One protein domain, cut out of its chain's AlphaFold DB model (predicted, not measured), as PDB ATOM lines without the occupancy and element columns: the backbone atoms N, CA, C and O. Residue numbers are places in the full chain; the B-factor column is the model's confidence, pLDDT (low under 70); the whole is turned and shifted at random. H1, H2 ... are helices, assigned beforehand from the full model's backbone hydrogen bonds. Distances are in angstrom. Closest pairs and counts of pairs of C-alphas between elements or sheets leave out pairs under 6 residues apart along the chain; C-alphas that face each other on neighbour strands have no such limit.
ATOM      1  N   GLY A   2      16.411  46.236  13.114       68.12
ATOM      2  CA  GLY A   2      15.937  45.265  14.125       68.12
ATOM      3  C   GLY A   2      16.622  43.885  14.133       68.12
ATOM      4  O   GLY A   2      16.803  43.299  15.194       68.12
ATOM      5  N   LEU A   3      17.075  43.382  12.979       70.19
ATOM      6  CA  LEU A   3      17.701  42.051  12.874       70.19
ATOM      7  C   LEU A   3      19.113  42.010  13.490       70.19
ATOM      8  O   LEU A   3      19.490  41.031  14.131       70.19
ATOM      9  N   VAL A   4      19.876  43.099  13.357       75.50
ATOM     10  CA  VAL A   4      21.194  43.249  13.997       75.50
ATOM     11  C   VAL A   4      21.026  43.406  15.508       75.50
ATOM     12  O   VAL A   4      21.707  42.718  16.258       75.50
ATOM     13  N   PHE A   5      20.054  44.214  15.949       72.69
ATOM     14  CA  PHE A   5      19.725  44.364  17.369       72.69
ATOM     15  C   PHE A   5      19.345  43.029  18.021       72.69
ATOM     16  O   PHE A   5      19.889  42.693  19.064       72.69
ATOM     17  N   GLY A   6      18.497  42.214  17.381       73.75
ATOM     18  CA  GLY A   6      18.128  40.897  17.911       73.75
ATOM     19  C   GLY A   6      19.317  39.936  18.049       73.75
ATOM     20  O   GLY A   6      19.430  39.226  19.049       73.75
ATOM     21  N   ARG A   7      20.247  39.941  17.085       75.31
ATOM     22  CA  ARG A   7      21.461  39.105  17.142       75.31
ATOM     23  C   ARG A   7      22.444  39.581  18.207       75.31
ATOM     24  O   ARG A   7      23.011  38.747  18.908       75.31
ATOM     25  N   VAL A   8      22.622  40.893  18.341       81.12
ATOM     26  CA  VAL A   8      23.494  41.489  19.360       81.12
ATOM     27  C   VAL A   8      22.935  41.223  20.757       81.12
ATOM     28  O   VAL A   8      23.667  40.731  21.607       81.12
ATOM     29  N   THR A   9      21.636  41.434  20.985       81.56
ATOM     30  CA  THR A   9      20.998  41.153  22.280       81.56
ATOM     31  C   THR A   9      21.111  39.680  22.666       81.56
ATOM     32  O   THR A   9      21.444  39.374  23.808       81.56
ATOM     33  N   ASN A  10      20.900  38.760  21.720       79.88
ATOM     34  CA  ASN A  10      21.045  37.329  21.985       79.88
ATOM     35  C   ASN A  10      22.501  36.953  22.330       79.88
ATOM     36  O   ASN A  10      22.755  36.206  23.277       79.88
ATOM     37  N   ALA A  11      23.476  37.533  21.624       80.12
ATOM     38  CA  ALA A  11      24.891  37.331  21.929       80.12
ATOM     39  C   ALA A  11      25.260  37.867  23.324       80.12
ATOM     40  O   ALA A  11      25.902  37.156  24.098       80.12
ATOM     41  N   THR A  12      24.808  39.072  23.681       84.44
ATOM     42  CA  THR A  12      25.035  39.662  25.009       84.44
ATOM     43  C   THR A  12      24.402  38.819  26.114       84.44
ATOM     44  O   THR A  12      25.051  38.543  27.121       84.44
ATOM     45  N   PHE A  13      23.171  38.342  25.911       84.12
ATOM     46  CA  PHE A  13      22.485  37.480  26.872       84.12
ATOM     47  C   PHE A  13      23.207  36.141  27.064       84.12
ATOM     48  O   PHE A  13      23.377  35.675  28.186       84.12
ATOM     49  N   THR A  14      23.710  35.558  25.976       83.75
ATOM     50  CA  THR A  14      24.503  34.323  26.013       83.75
ATOM     51  C   THR A  14      25.802  34.513  26.799       83.75
ATOM     52  O   THR A  14      26.172  33.654  27.596       83.75
ATOM     53  N   ILE A  15      26.493  35.643  26.606       85.38
ATOM     54  CA  ILE A  15      27.716  35.981  27.354       85.38
ATOM     55  C   ILE A  15      27.407  36.144  28.843       85.38
ATOM     56  O   ILE A  15      28.111  35.580  29.678       85.38
ATOM     57  N   PHE A  16      26.342  36.875  29.168       88.25
ATOM     58  CA  PHE A  16      25.906  37.090  30.544       88.25
ATOM     59  C   PHE A  16      25.549  35.771  31.245       88.25
ATOM     60  O   PHE A  16      26.019  35.505  32.351       88.25
ATOM     61  N   LEU A  17      24.784  34.906  30.576       86.81
ATOM     62  CA  LEU A  17      24.419  33.596  31.107       86.81
ATOM     63  C   LEU A  17      25.649  32.705  31.318       86.81
ATOM     64  O   LEU A  17      25.752  32.042  32.346       86.81
ATOM     65  N   ALA A  18      26.602  32.722  30.381       87.06
ATOM     66  CA  ALA A  18      27.849  31.974  30.513       87.06
ATOM     67  C   ALA A  18      28.665  32.426  31.728       87.06
ATOM     68  O   ALA A  18      29.252  31.593  32.415       87.06
ATOM     69  N   PHE A  19      28.673  33.728  32.017       88.44
ATOM     70  CA  PHE A  19      29.376  34.275  33.171       88.44
ATOM     71  C   PHE A  19      28.764  33.802  34.497       88.44
ATOM     72  O   PHE A  19      29.483  33.338  35.380       88.44
ATOM     73  N   ILE A  20      27.432  33.838  34.617       90.44
ATOM     74  CA  ILE A  20      26.731  33.320  35.804       90.44
ATOM     75  C   ILE A  20      26.976  31.816  35.960       90.44
ATOM     76  O   ILE A  20      27.289  31.343  37.053       90.44
ATOM     77  N   LEU A  21      26.853  31.065  34.863       89.44
ATOM     78  CA  LEU A  21      27.026  29.617  34.871       89.44
ATOM     79  C   LEU A  21      28.456  29.223  35.265       89.44
ATOM     80  O   LEU A  21      28.634  28.290  36.038       89.44
ATOM     81  N   SER A  22      29.454  29.969  34.794       88.12
ATOM     82  CA  SER A  22      30.862  29.798  35.164       88.12
ATOM     83  C   SER A  22      31.074  29.887  36.679       88.12
ATOM     84  O   SER A  22      31.618  28.962  37.282       88.12
ATOM     85  N   TYR A  23      30.555  30.939  37.322       88.69
ATOM     86  CA  TYR A  23      30.627  31.082  38.781       88.69
ATOM     87  C   TYR A  23      29.887  29.962  39.514       88.69
ATOM     88  O   TYR A  23      30.406  29.407  40.483       88.69
ATOM     89  N   ALA A  24      28.693  29.597  39.040       90.75
ATOM     90  CA  ALA A  24      27.919  28.508  39.628       90.75
ATOM     91  C   ALA A  24      28.666  27.166  39.553       90.75
ATOM     92  O   ALA A  24      28.677  26.416  40.528       90.75
ATOM     93  N   MET A  25      29.333  26.878  38.431       87.50
ATOM     94  CA  MET A  25      30.157  25.677  38.259       87.50
ATOM     95  C   MET A  25      31.359  25.670  39.202       87.50
ATOM     96  O   MET A  25      31.653  24.635  39.797       87.50
ATOM     97  N   LEU A  26      32.027  26.811  39.370       87.25
ATOM     98  CA  LEU A  26      33.199  26.930  40.237       87.25
ATOM     99  C   LEU A  26      32.819  26.691  41.708       87.25
ATOM    100  O   LEU A  26      33.445  25.879  42.389       87.25
ATOM    101  N   ILE A  27      31.725  27.311  42.165       88.19
ATOM    102  CA  ILE A  27      31.171  27.084  43.509       88.19
ATOM    103  C   ILE A  27      30.733  25.622  43.670       88.19
ATOM    104  O   ILE A  27      31.035  24.993  44.682       88.19
ATOM    105  N   SER A  28      30.056  25.057  42.668       88.75
ATOM    106  CA  SER A  28      29.594  23.666  42.694       88.75
ATOM    107  C   SER A  28      30.758  22.677  42.816       88.75
ATOM    108  O   SER A  28      30.720  21.794  43.671       88.75
ATOM    109  N   LEU A  29      31.832  22.854  42.044       87.62
ATOM    110  CA  LEU A  29      33.025  22.009  42.142       87.62
ATOM    111  C   LEU A  29      33.701  22.121  43.508       87.62
ATOM    112  O   LEU A  29      34.111  21.101  44.055       87.62
ATOM    113  N   GLY A  30      33.751  23.319  44.094       86.31
ATOM    114  CA  GLY A  30      34.282  23.505  45.445       86.31
ATOM    115  C   GLY A  30      33.506  22.748  46.526       86.31
ATOM    116  O   GLY A  30      34.107  22.310  47.502       86.31
ATOM    117  N   LEU A  31      32.197  22.555  46.347       88.69
ATOM    118  CA  LEU A  31      31.345  21.858  47.315       88.69
ATOM    119  C   LEU A  31      31.285  20.343  47.087       88.69
ATOM    120  O   LEU A  31      31.273  19.584  48.054       88.69
ATOM    121  N   PHE A  32      31.223  19.898  45.829       90.00
ATOM    122  CA  PHE A  32      30.957  18.495  45.490       90.00
ATOM    123  C   PHE A  32      32.198  17.700  45.069       90.00
ATOM    124  O   PHE A  32      32.195  16.478  45.199       90.00
ATOM    125  N   ALA A  33      33.242  18.352  44.552       88.44
ATOM    126  CA  ALA A  33      34.438  17.681  44.041       88.44
ATOM    127  C   ALA A  33      35.708  18.517  44.305       88.44
ATOM    128  O   ALA A  33      36.345  19.003  43.361       88.44
ATOM    129  N   PRO A  34      36.100  18.680  45.583       87.38
ATOM    130  CA  PRO A  34      37.241  19.514  45.960       87.38
ATOM    131  C   PRO A  34      38.560  19.023  45.348       87.38
ATOM    132  O   PRO A  34      39.404  19.844  44.997       87.38
ATOM    133  N   ASP A  35      38.721  17.713  45.141       88.75
ATOM    134  CA  ASP A  35      39.912  17.140  44.499       88.75
ATOM    135  C   ASP A  35      40.054  17.598  43.041       88.75
ATOM    136  O   ASP A  35      41.150  17.928  42.586       88.75
ATOM    137  N   VAL A  36      38.934  17.684  42.315       86.12
ATOM    138  CA  VAL A  36      38.910  18.177  40.931       86.12
ATOM    139  C   VAL A  36      39.235  19.665  40.902       86.12
ATOM    140  O   VAL A  36      40.039  20.097  40.078       86.12
ATOM    141  N   LEU A  37      38.657  20.450  41.817       85.56
ATOM    142  CA  LEU A  37      38.972  21.874  41.921       85.56
ATOM    143  C   LEU A  37      40.462  22.090  42.225       85.56
ATOM    144  O   LEU A  37      41.093  22.928  41.588       85.56
ATOM    145  N   ASN A  38      41.038  21.309  43.139       87.88
ATOM    146  CA  ASN A  38      42.455  21.399  43.485       87.88
ATOM    147  C   ASN A  38      43.356  21.057  42.284       87.88
ATOM    148  O   ASN A  38      44.278  21.810  41.970       87.88
ATOM    149  N   ALA A  39      43.030  19.995  41.540       90.50
ATOM    150  CA  ALA A  39      43.742  19.647  40.311       90.50
ATOM    151  C   ALA A  39      43.683  20.772  39.261       90.50
ATOM    152  O   ALA A  39      44.687  21.067  38.611       90.50
ATOM    153  N   LEU A  40      42.528  21.435  39.117       88.44
ATOM    154  CA  LEU A  40      42.369  22.577  38.215       88.44
ATOM    155  C   LEU A  40      43.173  23.798  38.681       88.44
ATOM    156  O   LEU A  40      43.797  24.455  37.851       88.44
ATOM    157  N   VAL A  41      43.212  24.080  39.986       88.00
ATOM    158  CA  VAL A  41      44.043  25.153  40.566       88.00
ATOM    159  C   VAL A  41      45.527  24.884  40.313       88.00
ATOM    160  O   VAL A  41      46.251  25.776  39.877       88.00
ATOM    161  N   GLN A  42      45.995  23.649  40.511       90.44
ATOM    162  CA  GLN A  42      47.371  23.260  40.179       90.44
ATOM    163  C   GLN A  42      47.682  23.403  38.687       90.44
ATOM    164  O   GLN A  42      48.778  23.830  38.313       90.44
ATOM    165  N   TRP A  43      46.713  23.098  37.828       89.62
ATOM    166  CA  TRP A  43      46.822  23.358  36.398       89.62
ATOM    167  C   TRP A  43      46.950  24.851  36.095       89.62
ATOM    168  O   TRP A  43      47.833  25.235  35.330       89.62
ATOM    169  N   ALA A  44      46.131  25.695  36.724       87.44
ATOM    170  CA  ALA A  44      46.198  27.144  36.559       87.44
ATOM    171  C   ALA A  44      47.570  27.699  36.973       87.44
ATOM    172  O   ALA A  44      48.182  28.416  36.185       87.44
ATOM    173  N   LYS A  45      48.112  27.258  38.115       86.56
ATOM    174  CA  LYS A  45      49.482  27.586  38.559       86.56
ATOM    175  C   LYS A  45      50.550  27.192  37.543       86.56
ATOM    176  O   LYS A  45      51.510  27.924  37.308       86.56
ATOM    177  N   THR A  46      50.393  26.017  36.935       88.06
ATOM    178  CA  THR A  46      51.327  25.522  35.913       88.06
ATOM    179  C   THR A  46      51.285  26.407  34.668       88.06
ATOM    180  O   THR A  46      52.330  26.752  34.120       88.06
ATOM    181  N   VAL A  47      50.085  26.808  34.242       85.12
ATOM    182  CA  VAL A  47      49.884  27.710  33.100       85.12
ATOM    183  C   VAL A  47      50.441  29.101  33.393       85.12
ATOM    184  O   VAL A  47      51.148  29.650  32.553       85.12
ATOM    185  N   GLU A  48      50.181  29.650  34.577       84.12
ATOM    186  CA  GLU A  48      50.747  30.925  35.023       84.12
ATOM    187  C   GLU A  48      52.273  30.891  34.984       84.12
ATOM    188  O   GLU A  48      52.883  31.716  34.308       84.12
ATOM    189  N   THR A  49      52.885  29.882  35.612       83.50
ATOM    190  CA  THR A  49      54.347  29.706  35.646       83.50
ATOM    191  C   THR A  49      54.932  29.568  34.240       83.50
ATOM    192  O   THR A  49      56.012  30.080  33.950       83.50
ATOM    193  N   TRP A  50      54.224  28.887  33.337       84.44
ATOM    194  CA  TRP A  50      54.645  28.763  31.944       84.44
ATOM    195  C   TRP A  50      54.602  30.106  31.207       84.44
ATOM    196  O   TRP A  50      55.540  30.428  30.479       84.44
ATOM    197  N   ILE A  51      53.553  30.906  31.417       80.44
ATOM    198  CA  ILE A  51      53.394  32.221  30.786       80.44
ATOM    199  C   ILE A  51      54.427  33.212  31.340       80.44
ATOM    200  O   ILE A  51      55.121  33.872  30.562       80.44
ATOM    201  N   THR A  52      54.573  33.296  32.663       78.31
ATOM    202  CA  THR A  52      55.501  34.223  33.336       78.31
ATOM    203  C   THR A  52      56.966  33.803  33.180       78.31
ATOM    204  O   THR A  52      57.861  34.651  33.165       78.31
ATOM    205  N   GLY A  53      57.229  32.511  32.960       73.19
ATOM    206  CA  GLY A  53      58.559  31.945  32.727       73.19
ATOM    207  C   GLY A  53      59.187  32.259  31.362       73.19
ATOM    208  O   GLY A  53      60.354  31.934  31.148       73.19
ATOM    209  N   THR A  54      58.480  32.919  30.436       71.75
ATOM    210  CA  THR A  54      58.956  33.179  29.056       71.75
ATOM    211  C   THR A  54      60.055  34.252  28.923       71.75
ATOM    212  O   THR A  54      60.342  34.718  27.821       71.75
ATOM    213  N   GLY A  55      60.732  34.628  30.014       64.69
ATOM    214  CA  GLY A  55      61.864  35.565  29.980       64.69
ATOM    215  C   GLY A  55      61.469  36.986  29.569       64.69
ATOM    216  O   GLY A  55      62.278  37.725  29.002       64.69
ATOM    217  N   LEU A  56      60.215  37.368  29.820       71.56
ATOM    218  CA  LEU A  56      59.699  38.679  29.455       71.56
ATOM    219  C   LEU A  56      60.397  39.788  30.265       71.56
ATOM    220  O   LEU A  56      60.719  39.602  31.441       71.56
ATOM    221  N   PRO A  57      60.643  40.968  29.660       72.25
ATOM    222  CA  PRO A  57      61.265  42.088  30.359       72.25
ATOM    223  C   PRO A  57      60.486  42.443  31.633       72.25
ATOM    224  O   PRO A  57      59.261  42.523  31.588       72.25
ATOM    225  N   ALA A  58      61.181  42.743  32.737       68.25
ATOM    226  CA  ALA A  58      60.585  42.954  34.069       68.25
ATOM    227  C   ALA A  58      59.382  43.925  34.094       68.25
ATOM    228  O   ALA A  58      58.434  43.726  34.845       68.25
ATOM    229  N   ARG A  59      59.377  44.936  33.214       70.25
ATOM    230  CA  ARG A  59      58.253  45.873  33.032       70.25
ATOM    231  C   ARG A  59      56.936  45.205  32.615       70.25
ATOM    232  O   ARG A  59      55.883  45.716  32.961       70.25
ATOM    233  N   TYR A  60      56.988  44.110  31.859       67.69
ATOM    234  CA  TYR A  60      55.816  43.346  31.424       67.69
ATOM    235  C   TYR A  60      55.419  42.287  32.446       67.69
ATOM    236  O   TYR A  60      54.229  42.030  32.599       67.69
ATOM    237  N   ASN A  61      56.385  41.737  33.186       69.62
ATOM    238  CA  ASN A  61      56.099  40.761  34.234       69.62
ATOM    239  C   ASN A  61      55.197  41.327  35.328       69.62
ATOM    240  O   ASN A  61      54.287  40.629  35.735       69.62
ATOM    241  N   VAL A  62      55.363  42.591  35.734       71.88
ATOM    242  CA  VAL A  62      54.481  43.205  36.749       71.88
ATOM    243  C   VAL A  62      53.020  43.245  36.289       71.88
ATOM    244  O   VAL A  62      52.119  42.999  37.077       71.88
ATOM    245  N   TRP A  63      52.775  43.538  35.008       71.69
ATOM    246  CA  TRP A  63      51.420  43.528  34.454       71.69
ATOM    247  C   TRP A  63      50.879  42.111  34.287       71.69
ATOM    248  O   TRP A  63      49.700  41.881  34.524       71.69
ATOM    249  N   LEU A  64      51.730  41.171  33.880       69.44
ATOM    250  CA  LEU A  64      51.356  39.766  33.772       69.44
ATOM    251  C   LEU A  64      50.988  39.178  35.128       69.44
ATOM    252  O   LEU A  64      49.940  38.570  35.219       69.44
ATOM    253  N   ASP A  65      51.766  39.432  36.173       71.19
ATOM    254  CA  ASP A  65      51.484  38.973  37.538       71.19
ATOM    255  C   ASP A  65      50.139  39.523  38.057       71.19
ATOM    256  O   ASP A  65      49.366  38.833  38.709       71.19
ATOM    257  N   LEU A  66      49.800  40.762  37.679       72.88
ATOM    258  CA  LEU A  66      48.531  41.409  38.035       72.88
ATOM    259  C   LEU A  66      47.315  40.867  37.266       72.88
ATOM    260  O   LEU A  66      46.210  40.849  37.803       72.88
ATOM    261  N   PHE A  67      47.480  40.494  35.994       68.44
ATOM    262  CA  PHE A  67      46.378  40.034  35.137       68.44
ATOM    263  C   PHE A  67      46.246  38.508  35.063       68.44
ATOM    264  O   PHE A  67      45.174  38.001  34.732       68.44
ATOM    265  N   VAL A  68      47.324  37.781  35.345       71.50
ATOM    266  CA  VAL A  68      47.429  36.319  35.302       71.50
ATOM    267  C   VAL A  68      47.414  35.795  36.737       71.50
ATOM    268  O   VAL A  68      48.259  35.016  37.141       71.50
ATOM    269  N   GLU A  69      46.429  36.238  37.520       78.12
ATOM    270  CA  GLU A  69      46.154  35.661  38.834       78.12
ATOM    271  C   GLU A  69      45.511  34.274  38.654       78.12
ATOM    272  O   GLU A  69      44.624  34.095  37.808       78.12
ATOM    273  N   GLU A  70      45.905  33.290  39.471       77.25
ATOM    274  CA  GLU A  70      45.392  31.909  39.432       77.25
ATOM    275  C   GLU A  70      43.855  31.839  39.341       77.25
ATOM    276  O   GLU A  70      43.284  31.071  38.556       77.25
ATOM    277  N   GLY A  71      43.169  32.686  40.118       78.06
ATOM    278  CA  GLY A  71      41.710  32.781  40.130       78.06
ATOM    279  C   GLY A  71      41.126  33.297  38.813       78.06
ATOM    280  O   GLY A  71      40.097  32.793  38.357       78.06
ATOM    281  N   ALA A  72      41.793  34.249  38.158       82.81
ATOM    282  CA  ALA A  72      41.366  34.783  36.868       82.81
ATOM    283  C   ALA A  72      41.505  33.734  35.757       82.81
ATOM    284  O   ALA A  72      40.592  33.581  34.942       82.81
ATOM    285  N   ILE A  73      42.591  32.956  35.756       84.62
ATOM    286  CA  ILE A  73      42.803  31.864  34.793       84.62
ATOM    287  C   ILE A  73      41.704  30.803  34.931       84.62
ATOM    288  O   ILE A  73      41.113  30.388  33.930       84.62
ATOM    289  N   LEU A  74      41.381  30.403  36.165       86.69
ATOM    290  CA  LEU A  74      40.299  29.452  36.436       86.69
ATOM    291  C   LEU A  74      38.942  29.991  35.990       86.69
ATOM    292  O   LEU A  74      38.191  29.287  35.311       86.69
ATOM    293  N   LEU A  75      38.625  31.242  36.324       86.81
ATOM    294  CA  LEU A  75      37.374  31.872  35.906       86.81
ATOM    295  C   LEU A  75      37.265  31.956  34.382       86.81
ATOM    296  O   LEU A  75      36.201  31.670  33.828       86.81
ATOM    297  N   LEU A  76      38.349  32.300  33.686       88.00
ATOM    298  CA  LEU A  76      38.387  32.297  32.223       88.00
ATOM    299  C   LEU A  76      38.142  30.891  31.667       88.00
ATOM    300  O   LEU A  76      37.316  30.734  30.764       88.00
ATOM    301  N   PHE A  77      38.782  29.870  32.239       86.88
ATOM    302  CA  PHE A  77      38.580  28.473  31.856       86.88
ATOM    303  C   PHE A  77      37.116  28.036  32.012       86.88
ATOM    304  O   PHE A  77      36.502  27.567  31.046       86.88
ATOM    305  N   PHE A  78      36.513  28.264  33.181       87.50
ATOM    306  CA  PHE A  78      35.103  27.943  33.417       87.50
ATOM    307  C   PHE A  78      34.160  28.752  32.531       87.50
ATOM    308  O   PHE A  78      33.148  28.226  32.073       87.50
ATOM    309  N   THR A  79      34.507  29.996  32.208       89.56
ATOM    310  CA  THR A  79      33.697  30.834  31.316       89.56
ATOM    311  C   THR A  79      33.713  30.297  29.889       89.56
ATOM    312  O   THR A  79      32.673  30.256  29.230       89.56
ATOM    313  N   VAL A  80      34.864  29.830  29.401       88.75
ATOM    314  CA  VAL A  80      34.957  29.175  28.090       88.75
ATOM    315  C   VAL A  80      34.182  27.855  28.080       88.75
ATOM    316  O   VAL A  80      33.414  27.615  27.146       88.75
ATOM    317  N   LEU A  81      34.299  27.035  29.130       87.94
ATOM    318  CA  LEU A  81      33.510  25.806  29.268       87.94
ATOM    319  C   LEU A  81      32.004  26.081  29.297       87.94
ATOM    320  O   LEU A  81      31.250  25.443  28.565       87.94
ATOM    321  N   ALA A  82      31.562  27.066  30.076       87.31
ATOM    322  CA  ALA A  82      30.165  27.475  30.136       87.31
ATOM    323  C   ALA A  82      29.646  27.899  28.754       87.31
ATOM    324  O   ALA A  82      28.542  27.521  28.360       87.31
ATOM    325  N   ARG A  83      30.460  28.616  27.966       86.38
ATOM    326  CA  ARG A  83      30.112  28.975  26.581       86.38
ATOM    327  C   ARG A  83      29.976  27.751  25.682       86.38
ATOM    328  O   ARG A  83      29.041  27.709  24.887       86.38
ATOM    329  N   LEU A  84      30.864  26.766  25.807       87.50
ATOM    330  CA  LEU A  84      30.767  25.515  25.052       87.50
ATOM    331  C   LEU A  84      29.494  24.744  25.412       87.50
ATOM    332  O   LEU A  84      28.766  24.324  24.515       87.50
ATOM    333  N   ILE A  85      29.177  24.634  26.704       86.19
ATOM    334  CA  ILE A  85      27.949  23.990  27.186       86.19
ATOM    335  C   ILE A  85      26.718  24.698  26.610       86.19
ATOM    336  O   ILE A  85      25.847  24.051  26.028       86.19
ATOM    337  N   ILE A  86      26.663  26.030  26.696       85.56
ATOM    338  CA  ILE A  86      25.544  26.809  26.154       85.56
ATOM    339  C   ILE A  86      25.450  26.663  24.632       85.56
ATOM    340  O   ILE A  86      24.346  26.546  24.106       85.56
ATOM    341  N   ALA A  87      26.570  26.622  23.909       84.94
ATOM    342  CA  ALA A  87      26.569  26.415  22.463       84.94
ATOM    343  C   ALA A  87      26.054  25.018  22.073       84.94
ATOM    344  O   ALA A  87      25.276  24.889  21.125       84.94
ATOM    345  N   ILE A  88      26.436  23.975  22.813       85.44
ATOM    346  CA  ILE A  88      25.966  22.599  22.588       85.44
ATOM    347  C   ILE A  88      24.463  22.494  22.875       85.44
ATOM    348  O   ILE A  88      23.707  21.970  22.055       85.44
ATOM    349  N   ILE A  89      24.007  23.045  24.001       84.44
ATOM    350  CA  ILE A  89      22.585  23.051  24.357       84.44
ATOM    351  C   ILE A  89      21.798  23.882  23.336       84.44
ATOM    352  O   ILE A  89      20.822  23.403  22.767       84.44
ATOM    353  N   GLY A  90      22.256  25.095  23.025       81.69
ATOM    354  CA  GLY A  90      21.606  25.991  22.071       81.69
ATOM    355  C   GLY A  90      21.519  25.411  20.657       81.69
ATOM    356  O   GLY A  90      20.472  25.512  20.020       81.69
ATOM    357  N   SER A  91      22.576  24.752  20.173       78.81
ATOM    358  CA  SER A  91      22.562  24.074  18.866       78.81
ATOM    359  C   SER A  91      21.631  22.862  18.848       78.81
ATOM    360  O   SER A  91      20.905  22.672  17.870       78.81
ATOM    361  N   SER A  92      21.572  22.094  19.938       75.50
ATOM    362  CA  SER A  92      20.645  20.964  20.080       75.50
ATOM    363  C   SER A  92      19.185  21.433  20.090       75.50
ATOM    364  O   SER A  92      18.360  20.898  19.352       75.50
ATOM    365  N   PHE A  93      18.872  22.494  20.842       73.50
ATOM    366  CA  PHE A  93      17.539  23.107  20.864       73.50
ATOM    367  C   PHE A  93      17.153  23.708  19.508       73.50
ATOM    368  O   PHE A  93      16.038  23.495  19.035       73.50
ATOM    369  N   SER A  94      18.069  24.424  18.850       70.81
ATOM    370  CA  SER A  94      17.822  24.983  17.516       70.81
ATOM    371  C   SER A  94      17.575  23.885  16.477       70.81
ATOM    372  O   SER A  94      16.691  24.036  15.634       70.81
ATOM    373  N   SER A  95      18.304  22.770  16.568       67.50
ATOM    374  CA  SER A  95      18.113  21.607  15.695       67.50
ATOM    375  C   SER A  95      16.774  20.913  15.958       67.50
ATOM    376  O   SER A  95      16.069  20.573  15.010       67.50
ATOM    377  N   ALA A  96      16.374  20.773  17.226       68.25
ATOM    378  CA  ALA A  96      15.089  20.188  17.606       68.25
ATOM    379  C   ALA A  96      13.896  21.030  17.121       68.25
ATOM    380  O   ALA A  96      12.946  20.482  16.561       68.25
ATOM    381  N   ILE A  97      13.968  22.358  17.269       67.94
ATOM    382  CA  ILE A  97      12.920  23.297  16.832       67.94
ATOM    383  C   ILE A  97      12.814  23.348  15.304       67.94
ATOM    384  O   ILE A  97      11.708  23.439  14.788       67.94
ATOM    385  N   LYS A  98      13.935  23.246  14.577       57.53
ATOM    386  CA  LYS A  98      13.943  23.212  13.104       57.53
ATOM    387  C   LYS A  98      13.416  21.890  12.520       57.53
ATOM    388  O   LYS A  98      13.126  21.839  11.331       57.53
ATOM    389  N   SER A  99      13.326  20.823  13.321       50.47
ATOM    390  CA  SER A  99      12.793  19.522  12.880       50.47
ATOM    391  C   SER A  99      11.263  19.393  12.976       50.47
ATOM    392  O   SER A  99      10.726  18.366  12.563       50.47
ATOM    393  N   ARG A 100      10.564  20.412  13.497       44.59
ATOM    394  CA  ARG A 100       9.100  20.561  13.419       44.59
ATOM    395  C   ARG A 100       8.729  21.603  12.375       44.59
ATOM    396  O   ARG A 100       7.663  21.413  11.756       44.59
TER     397      ARG A 100
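AT A GLANCE: This is residues 2 to 100 of the 100 residues of an uncharacterized protein of Marinicauda pacifica (UniProt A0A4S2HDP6). Two long helices, H1 and H4, cross as an X, and H2, folding back from the end of H1 in a V, reaches the first part of H4, so that H1, H2 and H4 make a flat triangle. The short H3 lies beyond the far end of H2 and turns the chain back toward H4, while residues 2 to 13 of H1 and residues 91 to 100 stick out as free arms of the X. The printed part has 99 residues with four named helices, in the order H1, H2, H3, H4, and no named strand; the class is all helix. The whole is loose, with a radius of gyration of the C-alphas of 17.9 A, and flat, spanning 57 by 36 by 18 A.

HOW THE PARTS SIT: H1, residues 2 to 32, is the longest helix. It touches H4, residues 70 to 98, at a steep tilt of 56 degrees, opposite ways; the closest C-alphas, of Ser 22 and Thr 79, are 4.9 A apart. H1 touches H4 with residues 14 to 26 alone, and H4 touches H1 with residues 75 to 86 alone. H1 also touches H2, residues 34 to 52, with residues 26 to 30 alone, at a steep tilt of 64 degrees, opposite ways; the closest C-alphas, of Leu 29 and Leu 37, are 6.0 A apart. Residues 40 to 48 of H2 touch residues 70 to 74 of H4, closest at the C-alphas of Ala 44 and Glu 70, 5.6 A, with a steep tilt of 67 degrees, only just short of about perpendicular, and opposite ways. H2 and H3, residues 58 to 67, form a helical hairpin at a shallow tilt of 23 degrees. They only just touch, with 3 pairs of C-alphas within 8 A, the closest those of Thr 52 and Asn 61 at 6.6 A. H3 and H4 meet only through their link, and H1 and H3 are apart. In H1, H2 and H4 every O i to N i+4 pair is within hydrogen-bond range; in H3 it is 5 of 6.

IN THESE COORDINATES: H1 runs 43.9 A from C-alpha 2 at (15.937, 45.265, 14.125) to C-alpha 32 at (30.957, 18.495, 45.490). H4 runs 41.9 A and ends at C-alpha 98, (13.943, 23.212, 13.104). H2 is 26.6 A long and H3 14.5 A.

THE WHOLE: The C-alphas farthest apart, of Ala 58 and Arg 100, are 59.8 A apart. The printed part has no cut, and its three links are tight. The mean pLDDT of the printed part is 80.6; residues under 70 are 2, 55, 58, 60 to 61, 64, 67 and 95 to 100.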